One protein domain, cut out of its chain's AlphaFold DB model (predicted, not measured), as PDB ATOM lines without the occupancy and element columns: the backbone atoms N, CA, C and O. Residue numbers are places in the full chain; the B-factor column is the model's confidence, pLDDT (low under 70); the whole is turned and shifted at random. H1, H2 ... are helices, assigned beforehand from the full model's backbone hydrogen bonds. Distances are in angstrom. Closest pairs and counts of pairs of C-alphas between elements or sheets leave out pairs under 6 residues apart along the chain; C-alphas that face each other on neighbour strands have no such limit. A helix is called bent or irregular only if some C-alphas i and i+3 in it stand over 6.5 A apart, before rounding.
ATOM      1  N   LEU A  74      16.091 -36.821  13.237       82.56
ATOM      2  CA  LEU A  74      17.513 -36.493  13.229       82.56
ATOM      3  C   LEU A  74      18.345 -37.653  12.685       82.56
ATOM      4  O   LEU A  74      19.335 -37.394  12.005       82.56
ATOM      5  N   ASP A  75      17.946 -38.899  12.942       84.38
ATOM      6  CA  ASP A  75      18.670 -40.072  12.456       84.38
ATOM      7  C   ASP A  75      18.511 -40.213  10.937       84.38
ATOM      8  O   ASP A  75      19.491 -40.453  10.225       84.38
ATOM      9  N   GLU A  76      17.302 -39.977  10.418       84.81
ATOM     10  CA  GLU A  76      17.031 -39.942   8.977       84.81
ATOM     11  C   GLU A  76      17.776 -38.789   8.294       84.81
ATOM     12  O   GLU A  76      18.393 -38.976   7.244       84.81
ATOM     13  N   TRP A  77      17.799 -37.607   8.915       88.44
ATOM     14  CA  TRP A  77      18.552 -36.463   8.412       88.44
ATOM     15  C   TRP A  77      20.059 -36.740   8.384       88.44
ATOM     16  O   TRP A  77      20.708 -36.478   7.369       88.44
ATOM     17  N   TYR A  78      20.625 -37.318   9.451       88.81
ATOM     18  CA  TYR A  78      22.034 -37.711   9.480       88.81
ATOM     19  C   TYR A  78      22.360 -38.744   8.402       88.81
ATOM     20  O   TYR A  78      23.392 -38.618   7.739       88.81
ATOM     21  N   ALA A  79      21.481 -39.728   8.188       89.00
ATOM     22  CA  ALA A  79      21.632 -40.704   7.115       89.00
ATOM     23  C   ALA A  79      21.575 -40.044   5.725       89.00
ATOM     24  O   ALA A  79      22.382 -40.378   4.857       89.00
ATOM     25  N   ALA A  80      20.683 -39.068   5.528       88.50
ATOM     26  CA  ALA A  80      20.548 -38.335   4.272       88.50
ATOM     27  C   ALA A  80      21.788 -37.487   3.935       88.50
ATOM     28  O   ALA A  80      22.140 -37.356   2.762       88.50
ATOM     29  N   ILE A  81      22.480 -36.932   4.940       90.56
ATOM     30  CA  ILE A  81      23.677 -36.101   4.722       90.56
ATOM     31  C   ILE A  81      25.006 -36.868   4.755       90.56
ATOM     32  O   ILE A  81      26.040 -36.296   4.410       90.56
ATOM     33  N   ASP A  82      25.021 -38.137   5.171       90.38
ATOM     34  CA  ASP A  82      26.254 -38.912   5.387       90.38
ATOM     35  C   ASP A  82      27.132 -39.003   4.126       90.38
ATOM     36  O   ASP A  82      28.345 -38.790   4.195       90.38
ATOM     37  N   GLY A  83      26.515 -39.231   2.962       88.44
ATOM     38  CA  GLY A  83      27.218 -39.245   1.675       88.44
ATOM     39  C   GLY A  83      27.910 -37.913   1.379       88.44
ATOM     40  O   GLY A  83      29.112 -37.878   1.125       88.44
ATOM     41  N   TYR A  84      27.186 -36.802   1.529       93.31
ATOM     42  CA  TYR A  84      27.736 -35.461   1.320       93.31
ATOM     43  C   TYR A  84      28.872 -35.137   2.294       93.31
ATOM     44  O   TYR A  84      29.876 -34.552   1.893       93.31
ATOM     45  N   ARG A  85      28.754 -35.538   3.567       93.00
ATOM     46  CA  ARG A  85      29.815 -35.329   4.565       93.00
ATOM     47  C   ARG A  85      31.104 -36.051   4.185       93.00
ATOM     48  O   ARG A  85      32.180 -35.479   4.349       93.00
ATOM     49  N   LYS A  86      31.004 -37.282   3.678       91.94
ATOM     50  CA  LYS A  86      32.162 -38.064   3.219       91.94
ATOM     51  C   LYS A  86      32.818 -37.428   1.999       91.94
ATOM     52  O   LYS A  86      34.030 -37.229   2.012       91.94
ATOM     53  N   ASP A  87      32.024 -37.070   0.997       93.31
ATOM     54  CA  ASP A  87      32.527 -36.484  -0.247       93.31
ATOM     55  C   ASP A  87      33.216 -35.132  -0.003       93.31
ATOM     56  O   ASP A  87      34.338 -34.900  -0.459       93.31
ATOM     57  N   ILE A  88      32.581 -34.255   0.781       95.56
ATOM     58  CA  ILE A  88      33.148 -32.953   1.154       95.56
ATOM     59  C   ILE A  88      34.411 -33.137   2.001       95.56
ATOM     60  O   ILE A  88      35.417 -32.488   1.721       95.56
ATOM     61  N   GLY A  89      34.395 -34.038   2.989       94.38
ATOM     62  CA  GLY A  89      35.561 -34.300   3.836       94.38
ATOM     63  C   GLY A  89      36.764 -34.833   3.051       94.38
ATOM     64  O   GLY A  89      37.902 -34.452   3.323       94.38
ATOM     65  N   GLN A  90      36.528 -35.669   2.035       96.00
ATOM     66  CA  GLN A  90      37.585 -36.140   1.141       96.00
ATOM     67  C   GLN A  90      38.149 -34.996   0.286       96.00
ATOM     68  O   GLN A  90      39.366 -34.815   0.232       96.00
ATOM     69  N   ALA A  91      37.285 -34.192  -0.339       94.69
ATOM     70  CA  ALA A  91      37.719 -33.064  -1.162       94.69
ATOM     71  C   ALA A  91      38.463 -31.994  -0.339       94.69
ATOM     72  O   ALA A  91      39.463 -31.435  -0.788       94.69
ATOM     73  N   GLU A  92      38.029 -31.741   0.894       97.00
ATOM     74  CA  GLU A  92      38.740 -30.883   1.841       97.00
ATOM     75  C   GLU A  92      40.143 -31.417   2.156       97.00
ATOM     76  O   GLU A  92      41.115 -30.653   2.134       97.00
ATOM     77  N   ALA A  93      40.273 -32.717   2.432       95.50
ATOM     78  CA  ALA A  93      41.567 -33.337   2.696       95.50
ATOM     79  C   ALA A  93      42.518 -33.193   1.495       95.50
ATOM     80  O   ALA A  93      43.712 -32.923   1.681       95.50
ATOM     81  N   ASP A  94      41.996 -33.296   0.272       93.94
ATOM     82  CA  ASP A  94      42.757 -33.076  -0.958       93.94
ATOM     83  C   ASP A  94      43.219 -31.614  -1.089       93.94
ATOM     84  O   ASP A  94      44.392 -31.367  -1.389       93.94
ATOM     85  N   VAL A  95      42.355 -30.635  -0.781       95.94
ATOM     86  CA  VAL A  95      42.725 -29.207  -0.757       95.94
ATOM     87  C   VAL A  95      43.831 -28.952   0.265       95.94
ATOM     88  O   VAL A  95      44.864 -28.368  -0.073       95.94
ATOM     89  N   ARG A  96      43.671 -29.432   1.503       95.00
ATOM     90  CA  ARG A  96      44.679 -29.274   2.565       95.00
ATOM     91  C   ARG A  96      46.006 -29.914   2.178       95.00
ATOM     92  O   ARG A  96      47.064 -29.319   2.388       95.00
ATOM     93  N   THR A  97      45.958 -31.092   1.563       92.88
ATOM     94  CA  THR A  97      47.144 -31.785   1.054       92.88
ATOM     95  C   THR A  97      47.833 -30.970  -0.037       92.88
ATOM     96  O   THR A  97      49.050 -30.788   0.013       92.88
ATOM     97  N   ALA A  98      47.079 -30.425  -0.993       89.50
ATOM     98  CA  ALA A  98      47.629 -29.600  -2.063       89.50
ATOM     99  C   ALA A  98      48.252 -28.294  -1.537       89.50
ATOM    100  O   ALA A  98      49.339 -27.920  -1.990       89.50
ATOM    101  N   ILE A  99      47.628 -27.644  -0.544       89.75
ATOM    102  CA  ILE A  99      48.184 -26.470   0.150       89.75
ATOM    103  C   ILE A  99      49.497 -26.842   0.851       89.75
ATOM    104  O   ILE A  99      50.521 -26.197   0.619       89.75
ATOM    105  N   ALA A 100      49.500 -27.910   1.656       89.88
ATOM    106  CA  ALA A 100      50.677 -28.356   2.403       89.88
ATOM    107  C   ALA A 100      51.851 -28.743   1.486       89.88
ATOM    108  O   ALA A 100      53.013 -28.510   1.816       89.88
ATOM    109  N   GLN A 101      51.551 -29.311   0.315       88.44
ATOM    110  CA  GLN A 101      52.541 -29.694  -0.691       88.44
ATOM    111  C   GLN A 101      52.943 -28.559  -1.633       88.44
ATOM    112  O   GLN A 101      53.754 -28.802  -2.529       88.44
ATOM    113  N   ALA A 102      52.391 -27.350  -1.481       82.81
ATOM    114  CA  ALA A 102      52.620 -26.250  -2.417       82.81
ATOM    115  C   ALA A 102      52.242 -26.584  -3.874       82.81
ATOM    116  O   ALA A 102      52.817 -26.035  -4.820       82.81
ATOM    117  N   ASN A 103      51.304 -27.507  -4.077       83.75
ATOM    118  CA  ASN A 103      51.022 -28.078  -5.384       83.75
ATOM    119  C   ASN A 103      49.867 -27.341  -6.068       83.75
ATOM    120  O   ASN A 103      48.719 -27.777  -6.018       83.75
ATOM    121  N   GLY A 104      50.184 -26.241  -6.755       81.38
ATOM    122  CA  GLY A 104      49.194 -25.454  -7.501       81.38
ATOM    123  C   GLY A 104      48.430 -26.251  -8.572       81.38
ATOM    124  O   GLY A 104      47.264 -25.957  -8.815       81.38
ATOM    125  N   MET A 105      49.043 -27.289  -9.161       81.69
ATOM    126  CA  MET A 105      48.378 -28.135 -10.166       81.69
ATOM    127  C   MET A 105      47.322 -29.060  -9.559       81.69
ATOM    128  O   MET A 105      46.322 -29.338 -10.209       81.69
ATOM    129  N   ALA A 106      47.544 -29.543  -8.335       87.31
ATOM    130  CA  ALA A 106      46.559 -30.341  -7.606       87.31
ATOM    131  C   ALA A 106      45.529 -29.465  -6.878       87.31
ATOM    132  O   ALA A 106      44.391 -29.885  -6.690       87.31
ATOM    133  N   LEU A 107      45.905 -28.238  -6.499       88.81
ATOM    134  CA  LEU A 107      45.048 -27.341  -5.731       88.81
ATOM    135  C   LEU A 107      43.816 -26.890  -6.523       88.81
ATOM    136  O   LEU A 107      42.710 -26.934  -5.996       88.81
ATOM    137  N   GLN A 108      43.992 -26.502  -7.790       89.69
ATOM    138  CA  GLN A 108      42.880 -26.051  -8.630       89.69
ATOM    139  C   GLN A 108      41.768 -27.112  -8.777       89.69
ATOM    140  O   GLN A 108      40.617 -26.791  -8.467       89.69
ATOM    141  N   PRO A 109      42.050 -28.364  -9.197       93.62
ATOM    142  CA  PRO A 109      41.011 -29.387  -9.287       93.62
ATOM    143  C   PRO A 109      40.446 -29.786  -7.917       93.62
ATOM    144  O   PRO A 109      39.249 -30.037  -7.830       93.62
ATOM    145  N   ALA A 110      41.249 -29.792  -6.845       94.00
ATOM    146  CA  ALA A 110      40.751 -30.094  -5.500       94.00
ATOM    147  C   ALA A 110      39.730 -29.049  -5.014       94.00
ATOM    148  O   ALA A 110      38.676 -29.402  -4.492       94.00
ATOM    149  N   CYS A 111      39.995 -27.760  -5.247       93.69
ATOM    150  CA  CYS A 111      39.063 -26.695  -4.879       93.69
ATOM    151  C   CYS A 111      37.767 -26.723  -5.696       93.69
ATOM    152  O   CYS A 111      36.697 -26.514  -5.132       93.69
ATOM    153  N   ALA A 112      37.843 -27.031  -6.995       95.19
ATOM    154  CA  ALA A 112      36.653 -27.192  -7.834       95.19
ATOM    155  C   ALA A 112      35.804 -28.406  -7.410       95.19
ATOM    156  O   ALA A 112      34.571 -28.352  -7.428       95.19
ATOM    157  N   LEU A 113      36.454 -29.500  -7.000       95.94
ATOM    158  CA  LEU A 113      35.769 -30.683  -6.485       95.94
ATOM    159  C   LEU A 113      35.050 -30.369  -5.166       95.94
ATOM    160  O   LEU A 113      33.869 -30.681  -5.020       95.94
ATOM    161  N   LEU A 114      35.724 -29.671  -4.247       96.69
ATOM    162  CA  LEU A 114      35.124 -29.214  -2.993       96.69
ATOM    163  C   LEU A 114      33.913 -28.297  -3.234       96.69
ATOM    164  O   LEU A 114      32.878 -28.473  -2.594       96.69
ATOM    165  N   GLU A 115      34.009 -27.355  -4.177       95.94
ATOM    166  CA  GLU A 115      32.894 -26.477  -4.561       95.94
ATOM    167  C   GLU A 115      31.702 -27.271  -5.097       95.94
ATOM    168  O   GLU A 115      30.558 -27.024  -4.709       95.94
ATOM    169  N   THR A 116      31.976 -28.259  -5.952       96.19
ATOM    170  CA  THR A 116      30.950 -29.128  -6.532       96.19
ATOM    171  C   THR A 116      30.197 -29.882  -5.439       96.19
ATOM    172  O   THR A 116      28.967 -29.868  -5.423       96.19
ATOM    173  N   HIS A 117      30.913 -30.487  -4.488       96.31
ATOM    174  CA  HIS A 117      30.282 -31.227  -3.396       96.31
ATOM    175  C   HIS A 117      29.542 -30.316  -2.411       96.31
ATOM    176  O   HIS A 117      28.425 -30.645  -2.015       96.31
ATOM    177  N   ALA A 118      30.104 -29.155  -2.063       94.25
ATOM    178  CA  ALA A 118      29.437 -28.184  -1.198       94.25
ATOM    179  C   ALA A 118      28.137 -27.654  -1.830       94.25
ATOM    180  O   ALA A 118      27.111 -27.575  -1.158       94.25
ATOM    181  N   THR A 119      28.152 -27.363  -3.133       93.19
ATOM    182  CA  THR A 119      26.965 -26.907  -3.876       93.19
ATOM    183  C   THR A 119      25.927 -28.017  -4.013       93.19
ATOM    184  O   THR A 119      24.734 -27.766  -3.867       93.19
ATOM    185  N   ALA A 120      26.360 -29.257  -4.263       91.50
ATOM    186  CA  ALA A 120      25.460 -30.405  -4.314       91.50
ATOM    187  C   ALA A 120      24.776 -30.652  -2.961       91.50
ATOM    188  O   ALA A 120      23.583 -30.937  -2.936       91.50
ATOM    189  N   ALA A 121      25.507 -30.503  -1.855       90.75
ATOM    190  CA  ALA A 121      24.971 -30.636  -0.505       90.75
ATOM    191  C   ALA A 121      23.983 -29.510  -0.145       90.75
ATOM    192  O   ALA A 121      22.939 -29.782   0.443       90.75
ATOM    193  N   ASP A 122      24.278 -28.262  -0.531       89.19
ATOM    194  CA  ASP A 122      23.382 -27.110  -0.336       89.19
ATOM    195  C   ASP A 122      22.104 -27.227  -1.193       89.19
ATOM    196  O   ASP A 122      20.996 -26.955  -0.734       89.19
ATOM    197  N   GLY A 123      22.243 -27.713  -2.431       85.50
ATOM    198  CA  GLY A 123      21.147 -27.892  -3.387       85.50
ATOM    199  C   GLY A 123      20.343 -29.188  -3.234       85.50
ATOM    200  O   GLY A 123      19.356 -29.364  -3.947       85.50
ATOM    201  N   ALA A 124      20.727 -30.091  -2.327       83.31
ATOM    202  CA  ALA A 124      20.107 -31.411  -2.170       83.31
ATOM    203  C   ALA A 124      18.649 -31.362  -1.674       83.31
ATOM    204  O   ALA A 124      17.956 -32.377  -1.697       83.31
ATOM    205  N   GLY A 125      18.179 -30.207  -1.190       74.81
ATOM    206  CA  GLY A 125      16.826 -30.056  -0.647       74.81
ATOM    207  C   GLY A 125      16.603 -30.801   0.673       74.81
ATOM    208  O   GLY A 125      15.467 -30.909   1.128       74.81
ATOM    209  N   VAL A 126      17.673 -31.297   1.305       79.69
ATOM    210  CA  VAL A 126      17.616 -31.909   2.633       79.69
ATOM    211  C   VAL A 126      17.351 -30.800   3.649       79.69
ATOM    212  O   VAL A 126      18.239 -30.012   3.975       79.69
ATOM    213  N   ALA A 127      16.108 -30.710   4.125       79.00
ATOM    214  CA  ALA A 127      15.713 -29.703   5.099       79.00
ATOM    215  C   ALA A 127      16.545 -29.859   6.379       79.00
ATOM    216  O   ALA A 127      16.472 -30.880   7.063       79.00
ATOM    217  N   ALA A 128      17.351 -28.844   6.696       81.38
ATOM    218  CA  ALA A 128      18.127 -28.837   7.925       81.38
ATOM    219  C   ALA A 128      17.175 -28.790   9.141       81.38
ATOM    220  O   ALA A 128      16.267 -27.952   9.161       81.38
ATOM    221  N   PRO A 129      17.364 -29.651  10.158       81.81
ATOM    222  CA  PRO A 129      16.575 -29.613  11.381       81.81
ATOM    223  C   PRO A 129      16.747 -28.263  12.076       81.81
ATOM    224  O   PRO A 129      17.811 -27.644  12.021       81.81
ATOM    225  N   ALA A 130      15.719 -27.812  12.791       81.38
ATOM    226  CA  ALA A 130      15.886 -26.682  13.695       81.38
ATOM    227  C   ALA A 130      16.912 -27.019  14.797       81.38
ATOM    228  O   ALA A 130      17.052 -28.170  15.212       81.38
ATOM    229  N   GLY A 131      17.609 -26.000  15.303       84.00
ATOM    230  CA  GLY A 131      18.559 -26.141  16.407       84.00
ATOM    231  C   GLY A 131      20.016 -26.325  15.976       84.00
ATOM    232  O   GLY A 131      20.397 -26.054  14.836       84.00
ATOM    233  N   ASP A 132      20.843 -26.758  16.930       86.06
ATOM    234  CA  ASP A 132      22.307 -26.724  16.814       86.06
ATOM    235  C   ASP A 132      22.840 -27.548  15.628       86.06
ATOM    236  O   ASP A 132      23.798 -27.130  14.978       86.06
ATOM    237  N   ALA A 133      22.223 -28.695  15.319       86.94
ATOM    238  CA  ALA A 133      22.669 -29.583  14.244       86.94
ATOM    239  C   ALA A 133      22.456 -28.962  12.853       86.94
ATOM    240  O   ALA A 133      23.393 -28.882  12.059       86.94
ATOM    241  N   GLY A 134      21.258 -28.445  12.563       89.00
ATOM    242  CA  GLY A 134      21.005 -27.785  11.280       89.00
ATOM    243  C   GLY A 134      21.783 -26.481  11.125       89.00
ATOM    244  O   GLY A 134      22.244 -26.160  10.024       89.00
ATOM    245  N   GLN A 135      22.015 -25.758  12.226       90.62
ATOM    246  CA  GLN A 135      22.877 -24.579  12.213       90.62
ATOM    247  C   GLN A 135      24.338 -24.952  11.921       90.62
ATOM    248  O   GLN A 135      24.954 -24.341  11.054       90.62
ATOM    249  N   ALA A 136      24.876 -25.987  12.571       92.19
ATOM    250  CA  ALA A 136      26.228 -26.486  12.320       92.19
ATOM    251  C   ALA A 136      26.429 -26.957  10.869       92.19
ATOM    252  O   ALA A 136      27.466 -26.675  10.267       92.19
ATOM    253  N   TRP A 137      25.429 -27.625  10.288       92.06
ATOM    254  CA  TRP A 137      25.428 -27.998   8.873       92.06
ATOM    255  C   TRP A 137      25.516 -26.772   7.960       92.06
ATOM    256  O   TRP A 137      26.433 -26.669   7.144       92.06
ATOM    257  N   THR A 138      24.614 -25.809   8.161       92.50
ATOM    258  CA  THR A 138      24.526 -24.584   7.352       92.50
ATOM    259  C   THR A 138      25.781 -23.716   7.481       92.50
ATOM    260  O   THR A 138      26.296 -23.201   6.486       92.50
ATOM    261  N   ASP A 139      26.301 -23.554   8.699       94.06
ATOM    262  CA  ASP A 139      27.516 -22.782   8.966       94.06
ATOM    263  C   ASP A 139      28.743 -23.435   8.316       94.06
ATOM    264  O   ASP A 139      29.572 -22.730   7.732       94.06
ATOM    265  N   GLY A 140      28.826 -24.770   8.354       95.12
ATOM    266  CA  GLY A 140      29.875 -25.532   7.679       95.12
ATOM    267  C   GLY A 140      29.831 -25.371   6.160       95.12
ATOM    268  O   GLY A 140      30.839 -24.995   5.563       95.12
ATOM    269  N   LEU A 141      28.660 -25.535   5.531       94.69
ATOM    270  CA  LEU A 141      28.503 -25.316   4.084       94.69
ATOM    271  C   LEU A 141      28.897 -23.890   3.675       94.69
ATOM    272  O   LEU A 141      29.674 -23.700   2.742       94.69
ATOM    273  N   ARG A 142      28.464 -22.868   4.426       95.62
ATOM    274  CA  ARG A 142      28.876 -21.472   4.180       95.62
ATOM    275  C   ARG A 142      30.380 -21.255   4.327       95.62
ATOM    276  O   ARG A 142      30.941 -20.372   3.672       95.62
ATOM    277  N   ALA A 143      31.035 -21.981   5.227       96.56
ATOM    278  CA  ALA A 143      32.480 -21.923   5.395       96.56
ATOM    279  C   ALA A 143      33.208 -22.595   4.215       96.56
ATOM    280  O   ALA A 143      34.116 -21.979   3.656       96.56
ATOM    281  N   PHE A 144      32.735 -23.746   3.725       96.50
ATOM    282  CA  PHE A 144      33.251 -24.366   2.497       96.50
ATOM    283  C   PHE A 144      33.075 -23.481   1.258       96.50
ATOM    284  O   PHE A 144      34.015 -23.314   0.480       96.50
ATOM    285  N   THR A 145      31.923 -22.827   1.094       94.75
ATOM    286  CA  THR A 145      31.694 -21.878  -0.011       94.75
ATOM    287  C   THR A 145      32.631 -20.666   0.061       94.75
ATOM    288  O   THR A 145      33.060 -20.136  -0.964       94.75
ATOM    289  N   ARG A 146      32.992 -20.208   1.267       96.56
ATOM    290  CA  ARG A 146      34.013 -19.157   1.433       96.56
ATOM    291  C   ARG A 146      35.408 -19.662   1.074       96.56
ATOM    292  O   ARG A 146      36.104 -18.978   0.329       96.56
ATOM    293  N   ALA A 147      35.777 -20.856   1.538       96.44
ATOM    294  CA  ALA A 147      37.066 -21.469   1.232       96.44
ATOM    295  C   ALA A 147      37.270 -21.643  -0.281       96.44
ATOM    296  O   ALA A 147      38.290 -21.236  -0.829       96.44
ATOM    297  N   THR A 148      36.271 -22.195  -0.969       95.19
ATOM    298  CA  THR A 148      36.310 -22.437  -2.419       95.19
ATOM    299  C   THR A 148      36.359 -21.141  -3.218       95.19
ATOM    300  O   THR A 148      37.127 -21.056  -4.172       95.19
ATOM    301  N   ARG A 149      35.654 -20.087  -2.783       94.88
ATOM    302  CA  ARG A 149      35.760 -18.753  -3.391       94.88
ATOM    303  C   ARG A 149      37.167 -18.168  -3.276       94.88
ATOM    304  O   ARG A 149      37.709 -17.730  -4.287       94.88
ATOM    305  N   SER A 150      37.763 -18.160  -2.081       94.88
ATOM    306  CA  SER A 150      39.143 -17.678  -1.909       94.88
ATOM    307  C   SER A 150      40.134 -18.543  -2.694       94.88
ATOM    308  O   SER A 150      41.080 -18.016  -3.276       94.88
ATOM    309  N   CYS A 151      39.890 -19.853  -2.796       92.81
ATOM    310  CA  CYS A 151      40.722 -20.729  -3.610       92.81
ATOM    311  C   CYS A 151      40.586 -20.456  -5.117       92.81
ATOM    312  O   CYS A 151      41.593 -20.411  -5.818       92.81
ATOM    313  N   ALA A 152      39.379 -20.214  -5.634       90.00
ATOM    314  CA  ALA A 152      39.169 -19.848  -7.036       90.00
ATOM    315  C   ALA A 152      39.896 -18.539  -7.396       90.00
ATOM    316  O   ALA A 152      40.488 -18.434  -8.472       90.00
ATOM    317  N   GLN A 153      39.948 -17.589  -6.454       91.69
ATOM    318  CA  GLN A 153      40.670 -16.321  -6.614       91.69
ATOM    319  C   GLN A 153      42.192 -16.473  -6.757       91.69
ATOM    320  O   GLN A 153      42.873 -15.551  -7.206       91.69
ATOM    321  N   LEU A 154      42.756 -17.637  -6.414       89.12
ATOM    322  CA  LEU A 154      44.168 -17.926  -6.681       89.12
ATOM    323  C   LEU A 154      44.450 -18.086  -8.182       89.12
ATOM    324  O   LEU A 154      45.599 -17.939  -8.602       89.12
ATOM    325  N   PHE A 155      43.424 -18.399  -8.978       88.25
ATOM    326  CA  PHE A 155      43.548 -18.782 -10.385       88.25
ATOM    327  C   PHE A 155      42.838 -17.823 -11.353       88.25
ATOM    328  O   PHE A 155      43.031 -17.931 -12.562       88.25
ATOM    329  N   ASP A 156      42.046 -16.875 -10.852       86.06
ATOM    330  CA  ASP A 156      41.254 -15.939 -11.663       86.06
ATOM    331  C   ASP A 156      42.005 -14.653 -12.068       86.06
ATOM    332  O   ASP A 156      41.490 -13.841 -12.838       86.06
ATOM    333  N   GLY A 157      43.233 -14.467 -11.575       80.19
ATOM    334  CA  GLY A 157      44.046 -13.282 -11.849       80.19
ATOM    335  C   GLY A 157      43.719 -12.064 -10.980       80.19
ATOM    336  O   GLY A 157      44.065 -10.943 -11.368       80.19
ATOM    337  N   THR A 158      43.079 -12.244  -9.816       83.25
ATOM    338  CA  THR A 158      42.906 -11.163  -8.832       83.25
ATOM    339  C   THR A 158      44.235 -10.521  -8.406       83.25
ATOM    340  O   THR A 158      45.314 -11.107  -8.489       83.25
ATOM    341  N   GLN A 159      44.162  -9.279  -7.910       83.88
ATOM    342  CA  GLN A 159      45.321  -8.578  -7.335       83.88
ATOM    343  C   GLN A 159      45.583  -8.935  -5.862       83.88
ATOM    344  O   GLN A 159      46.482  -8.364  -5.241       83.88
ATOM    345  N   VAL A 160      44.802  -9.853  -5.283       86.19
ATOM    346  CA  VAL A 160      44.981 -10.265  -3.890       86.19
ATOM    347  C   VAL A 160      46.244 -11.131  -3.792       86.19
ATOM    348  O   VAL A 160      46.443 -12.025  -4.616       86.19
ATOM    349  N   PRO A 161      47.132 -10.896  -2.810       87.62
ATOM    350  CA  PRO A 161      48.317 -11.723  -2.644       87.62
ATOM    351  C   PRO A 161      47.944 -13.206  -2.447       87.62
ATOM    352  O   PRO A 161      47.118 -13.503  -1.581       87.62
ATOM    353  N   PRO A 162      48.595 -14.155  -3.149       85.12
ATOM    354  CA  PRO A 162      48.290 -15.581  -3.011       85.12
ATOM    355  C   PRO A 162      48.401 -16.099  -1.572       85.12
ATOM    356  O   PRO A 162      47.629 -16.952  -1.156       85.12
ATOM    357  N   SER A 163      49.327 -15.553  -0.778       85.06
ATOM    358  CA  SER A 163      49.470 -15.893   0.644       85.06
ATOM    359  C   SER A 163      48.241 -15.514   1.473       85.06
ATOM    360  O   SER A 163      47.888 -16.236   2.403       85.06
ATOM    361  N   THR A 164      47.579 -14.406   1.135       90.06
ATOM    362  CA  THR A 164      46.340 -13.973   1.790       90.06
ATOM    363  C   THR A 164      45.210 -14.934   1.449       90.06
ATOM    364  O   THR A 164      44.588 -15.474   2.354       90.06
ATOM    365  N   LEU A 165      45.020 -15.241   0.164       92.31
ATOM    366  CA  LEU A 165      43.980 -16.166  -0.296       92.31
ATOM    367  C   LEU A 165      44.168 -17.591   0.241       92.31
ATOM    368  O   LEU A 165      43.195 -18.232   0.634       92.31
ATOM    369  N   LEU A 166      45.409 -18.083   0.325       91.56
ATOM    370  CA  LEU A 166      45.711 -19.370   0.961       91.56
ATOM    371  C   LEU A 166      45.374 -19.353   2.457       91.56
ATOM    372  O   LEU A 166      44.780 -20.304   2.957       91.56
ATOM    373  N   THR A 167      45.698 -18.264   3.161       92.94
ATOM    374  CA  THR A 167      45.359 -18.105   4.585       92.94
ATOM    375  C   THR A 167      43.845 -18.065   4.793       92.94
ATOM    376  O   THR A 167      43.332 -18.735   5.687       92.94
ATOM    377  N   GLU A 168      43.114 -17.323   3.961       94.31
ATOM    378  CA  GLU A 168      41.648 -17.252   3.997       94.31
ATOM    379  C   GLU A 168      40.994 -18.599   3.685       94.31
ATOM    380  O   GLU A 168      40.026 -18.979   4.349       94.31
ATOM    381  N   THR A 169      41.544 -19.330   2.711       95.50
ATOM    382  CA  THR A 169      41.098 -20.681   2.356       95.50
ATOM    383  C   THR A 169      41.246 -21.600   3.563       95.50
ATOM    384  O   THR A 169      40.248 -22.140   4.026       95.50
ATOM    385  N   SER A 170      42.450 -21.708   4.137       95.75
ATOM    386  CA  SER A 170      42.701 -22.550   5.316       95.75
ATOM    387  C   SER A 170      41.842 -22.151   6.516       95.75
ATOM    388  O   SER A 170      41.199 -23.003   7.111       95.75
ATOM    389  N   THR A 171      41.734 -20.852   6.813       97.44
ATOM    390  CA  THR A 171      40.898 -20.345   7.919       97.44
ATOM    391  C   THR A 171      39.426 -20.718   7.731       97.44
ATOM    392  O   THR A 171      38.726 -21.044   8.690       97.44
ATOM    393  N   SER A 172      38.930 -20.663   6.494       97.19
ATOM    394  CA  SER A 172      37.551 -21.037   6.181       97.19
ATOM    395  C   SER A 172      37.335 -22.549   6.285       97.19
ATOM    396  O   SER A 172      36.287 -22.961   6.771       97.19
ATOM    397  N   LEU A 173      38.321 -23.367   5.899       97.31
ATOM    398  CA  LEU A 173      38.292 -24.818   6.111       97.31
ATOM    399  C   LEU A 173      38.298 -25.167   7.608       97.31
ATOM    400  O   LEU A 173      37.467 -25.951   8.052       97.31
ATOM    401  N   ASP A 174      39.131 -24.510   8.419       97.50
ATOM    402  CA  ASP A 174      39.154 -24.706   9.877       97.50
ATOM    403  C   ASP A 174      37.815 -24.319  10.537       97.50
ATOM    404  O   ASP A 174      37.342 -24.963  11.483       97.50
ATOM    405  N   ALA A 175      37.165 -23.264  10.034       95.94
ATOM    406  CA  ALA A 175      35.832 -22.870  10.478       95.94
ATOM    407  C   ALA A 175      34.761 -23.904  10.085       95.94
ATOM    408  O   ALA A 175      33.850 -24.159  10.879       95.94
ATOM    409  N   ALA A 176      34.876 -24.505   8.897       95.19
ATOM    410  CA  ALA A 176      33.988 -25.567   8.438       95.19
ATOM    411  C   ALA A 176      34.125 -26.820   9.313       95.19
ATOM    412  O   ALA A 176      33.124 -27.298   9.852       95.19
ATOM    413  N   ASP A 177      35.360 -27.257   9.567       94.12
ATOM    414  CA  ASP A 177      35.697 -28.334  10.504       94.12
ATOM    415  C   ASP A 177      35.095 -28.090  11.887       94.12
ATOM    416  O   ASP A 177      34.452 -28.961  12.472       94.12
ATOM    417  N   THR A 178      35.267 -26.876  12.415       94.75
ATOM    418  CA  THR A 178      34.750 -26.504  13.736       94.75
ATOM    419  C   THR A 178      33.224 -26.578  13.787       94.75
ATOM    420  O   THR A 178      32.660 -26.978  14.810       94.75
ATOM    421  N   ALA A 179      32.538 -26.188  12.710       93.25
ATOM    422  CA  ALA A 179      31.090 -26.314  12.614       93.25
ATOM    423  C   ALA A 179      30.683 -27.794  12.549       93.25
ATOM    424  O   ALA A 179      29.855 -28.244  13.338       93.25
ATOM    425  N   TRP A 180      31.317 -28.580  11.684       91.31
ATOM    426  CA  TRP A 180      30.979 -29.986  11.472       91.31
ATOM    427  C   TRP A 180      31.379 -30.915  12.618       91.31
ATOM    428  O   TRP A 180      30.701 -31.914  12.852       91.31
ATOM    429  N   ALA A 181      32.385 -30.568  13.419       89.56
ATOM    430  CA  ALA A 181      32.693 -31.271  14.663       89.56
ATOM    431  C   ALA A 181      31.506 -31.259  15.646       89.56
ATOM    432  O   ALA A 181      31.330 -32.199  16.423       89.56
ATOM    433  N   ARG A 182      30.645 -30.231  15.582       84.94
ATOM    434  CA  ARG A 182      29.425 -30.136  16.404       84.94
ATOM    435  C   ARG A 182      28.323 -31.088  15.935       84.94
ATOM    436  O   ARG A 182      27.510 -31.490  16.758       84.94
ATOM    437  N   LEU A 183      28.334 -31.508  14.663       81.94
ATOM    438  CA  LEU A 183      27.429 -32.543  14.135       81.94
ATOM    439  C   LEU A 183      27.749 -33.928  14.708       81.94
ATOM    440  O   LEU A 183      26.879 -34.780  14.826       81.94
ATOM    441  N   SER A 184      29.009 -34.162  15.072       65.06
ATOM    442  CA  SER A 184      29.493 -35.443  15.594       65.06
ATOM    443  C   SER A 184      29.212 -35.645  17.090       65.06
ATOM    444  O   SER A 184      29.666 -36.635  17.656       65.06
ATOM    445  N   SER A 185      28.494 -34.723  17.746       47.31
ATOM    446  CA  SER A 185      28.173 -34.781  19.181       47.31
ATOM    447  C   SER A 185      26.690 -35.100  19.434       47.31
ATOM    448  O   SER A 185      25.923 -34.197  19.764       47.31
ATOM    449  N   PRO A 186      26.259 -36.373  19.363       45.38
ATOM    450  CA  PRO A 186      24.878 -36.761  19.656       45.38
ATOM    451  C   PRO A 186      24.512 -36.770  21.161       45.38
ATOM    452  O   PRO A 186      23.549 -37.424  21.541       45.38
TER     453      PRO A 186
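This is residues 74 to 186 of the 210 residues of an uncharacterized protein of Frankia sp. EUN1h (UniProt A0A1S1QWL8). Four helices make an elongated up-and-down bundle, each running against the one before it: H1 and H2 form one hairpin, H3 and H4 a second, and the two hairpins are set together through H2 and H3, whose lines cross at an angle. H1, the longest helix, has a kink near its beginning. The printed part has 113 residues with four named helices, H1, H2, H3 and H4 in that order, and no named strand; the class is all helix. The whole is compact, with a radius of gyration of the C-alphas of 14.2 A, and spans 43 by 22 by 19 A.

H1 is residues 74 to 100, from C-alpha 74 at (17.513, -36.493, 13.229), and measures 35.8 A from first to last C-alpha. It has a kink of 44 degrees near residue 81 and is irregular, with C-alphas 80 and 83 7.2 A apart. H2 is residues 104 to 123, 28.5 A long; it is neither bent nor irregular, but only just: C-alphas 105 and 108 are 6.1 A apart. H3 is residues 132 to 152, 30.0 A long, beginning at C-alpha 132 at (22.307, -26.724, 16.814). H4 is residues 162 to 181, 28.3 A long, and ends at C-alpha 181 at (32.693, -31.271, 14.663).

H1 and H2 touch as a helical hairpin, opposite ways at a shallow tilt of 15 degrees; their closest C-alphas, of Ala 91 and Leu 114, are 5.0 A apart. H2 and H3, also a hairpin, touch and run opposite ways at a steep tilt of 35.1 degrees, only just past shallow; their closest C-alphas, of Cys 111 and Thr 148, are 5.6 A apart. H3 and H4 touch as a third hairpin, opposite ways at a shallow tilt of 16 degrees, with the closest C-alphas, of Gly 140 and Ala 176, 4.2 A apart. H1 and H4 only just touch, with 3 pairs of C-alphas within 8 A, through residues 92 to 99 and 166 to 173 alone; the closest, of Glu 92 and Leu 173, are 7.4 A apart. H1 and H3 are near each other, while H2 and H4 are apart. Every O i to N i+4 pair is within hydrogen-bond range in H3 and H4; in H1 it is 21 of 23 and in H2 15 of 16.

The C-alphas farthest apart, of Asp 75 and Gln 159, are 45.8 A apart, whereas those of Leu 74 and Pro 186, the first and last printed, are 9.8 A apart. The printed part has no cut. The link from H1 to H2 is tight; those from H2 to H3 and from H3 to H4 are short, and there is no long link. The mean pLDDT of the printed part is 89.6, and residues 184 to 186 are under 70.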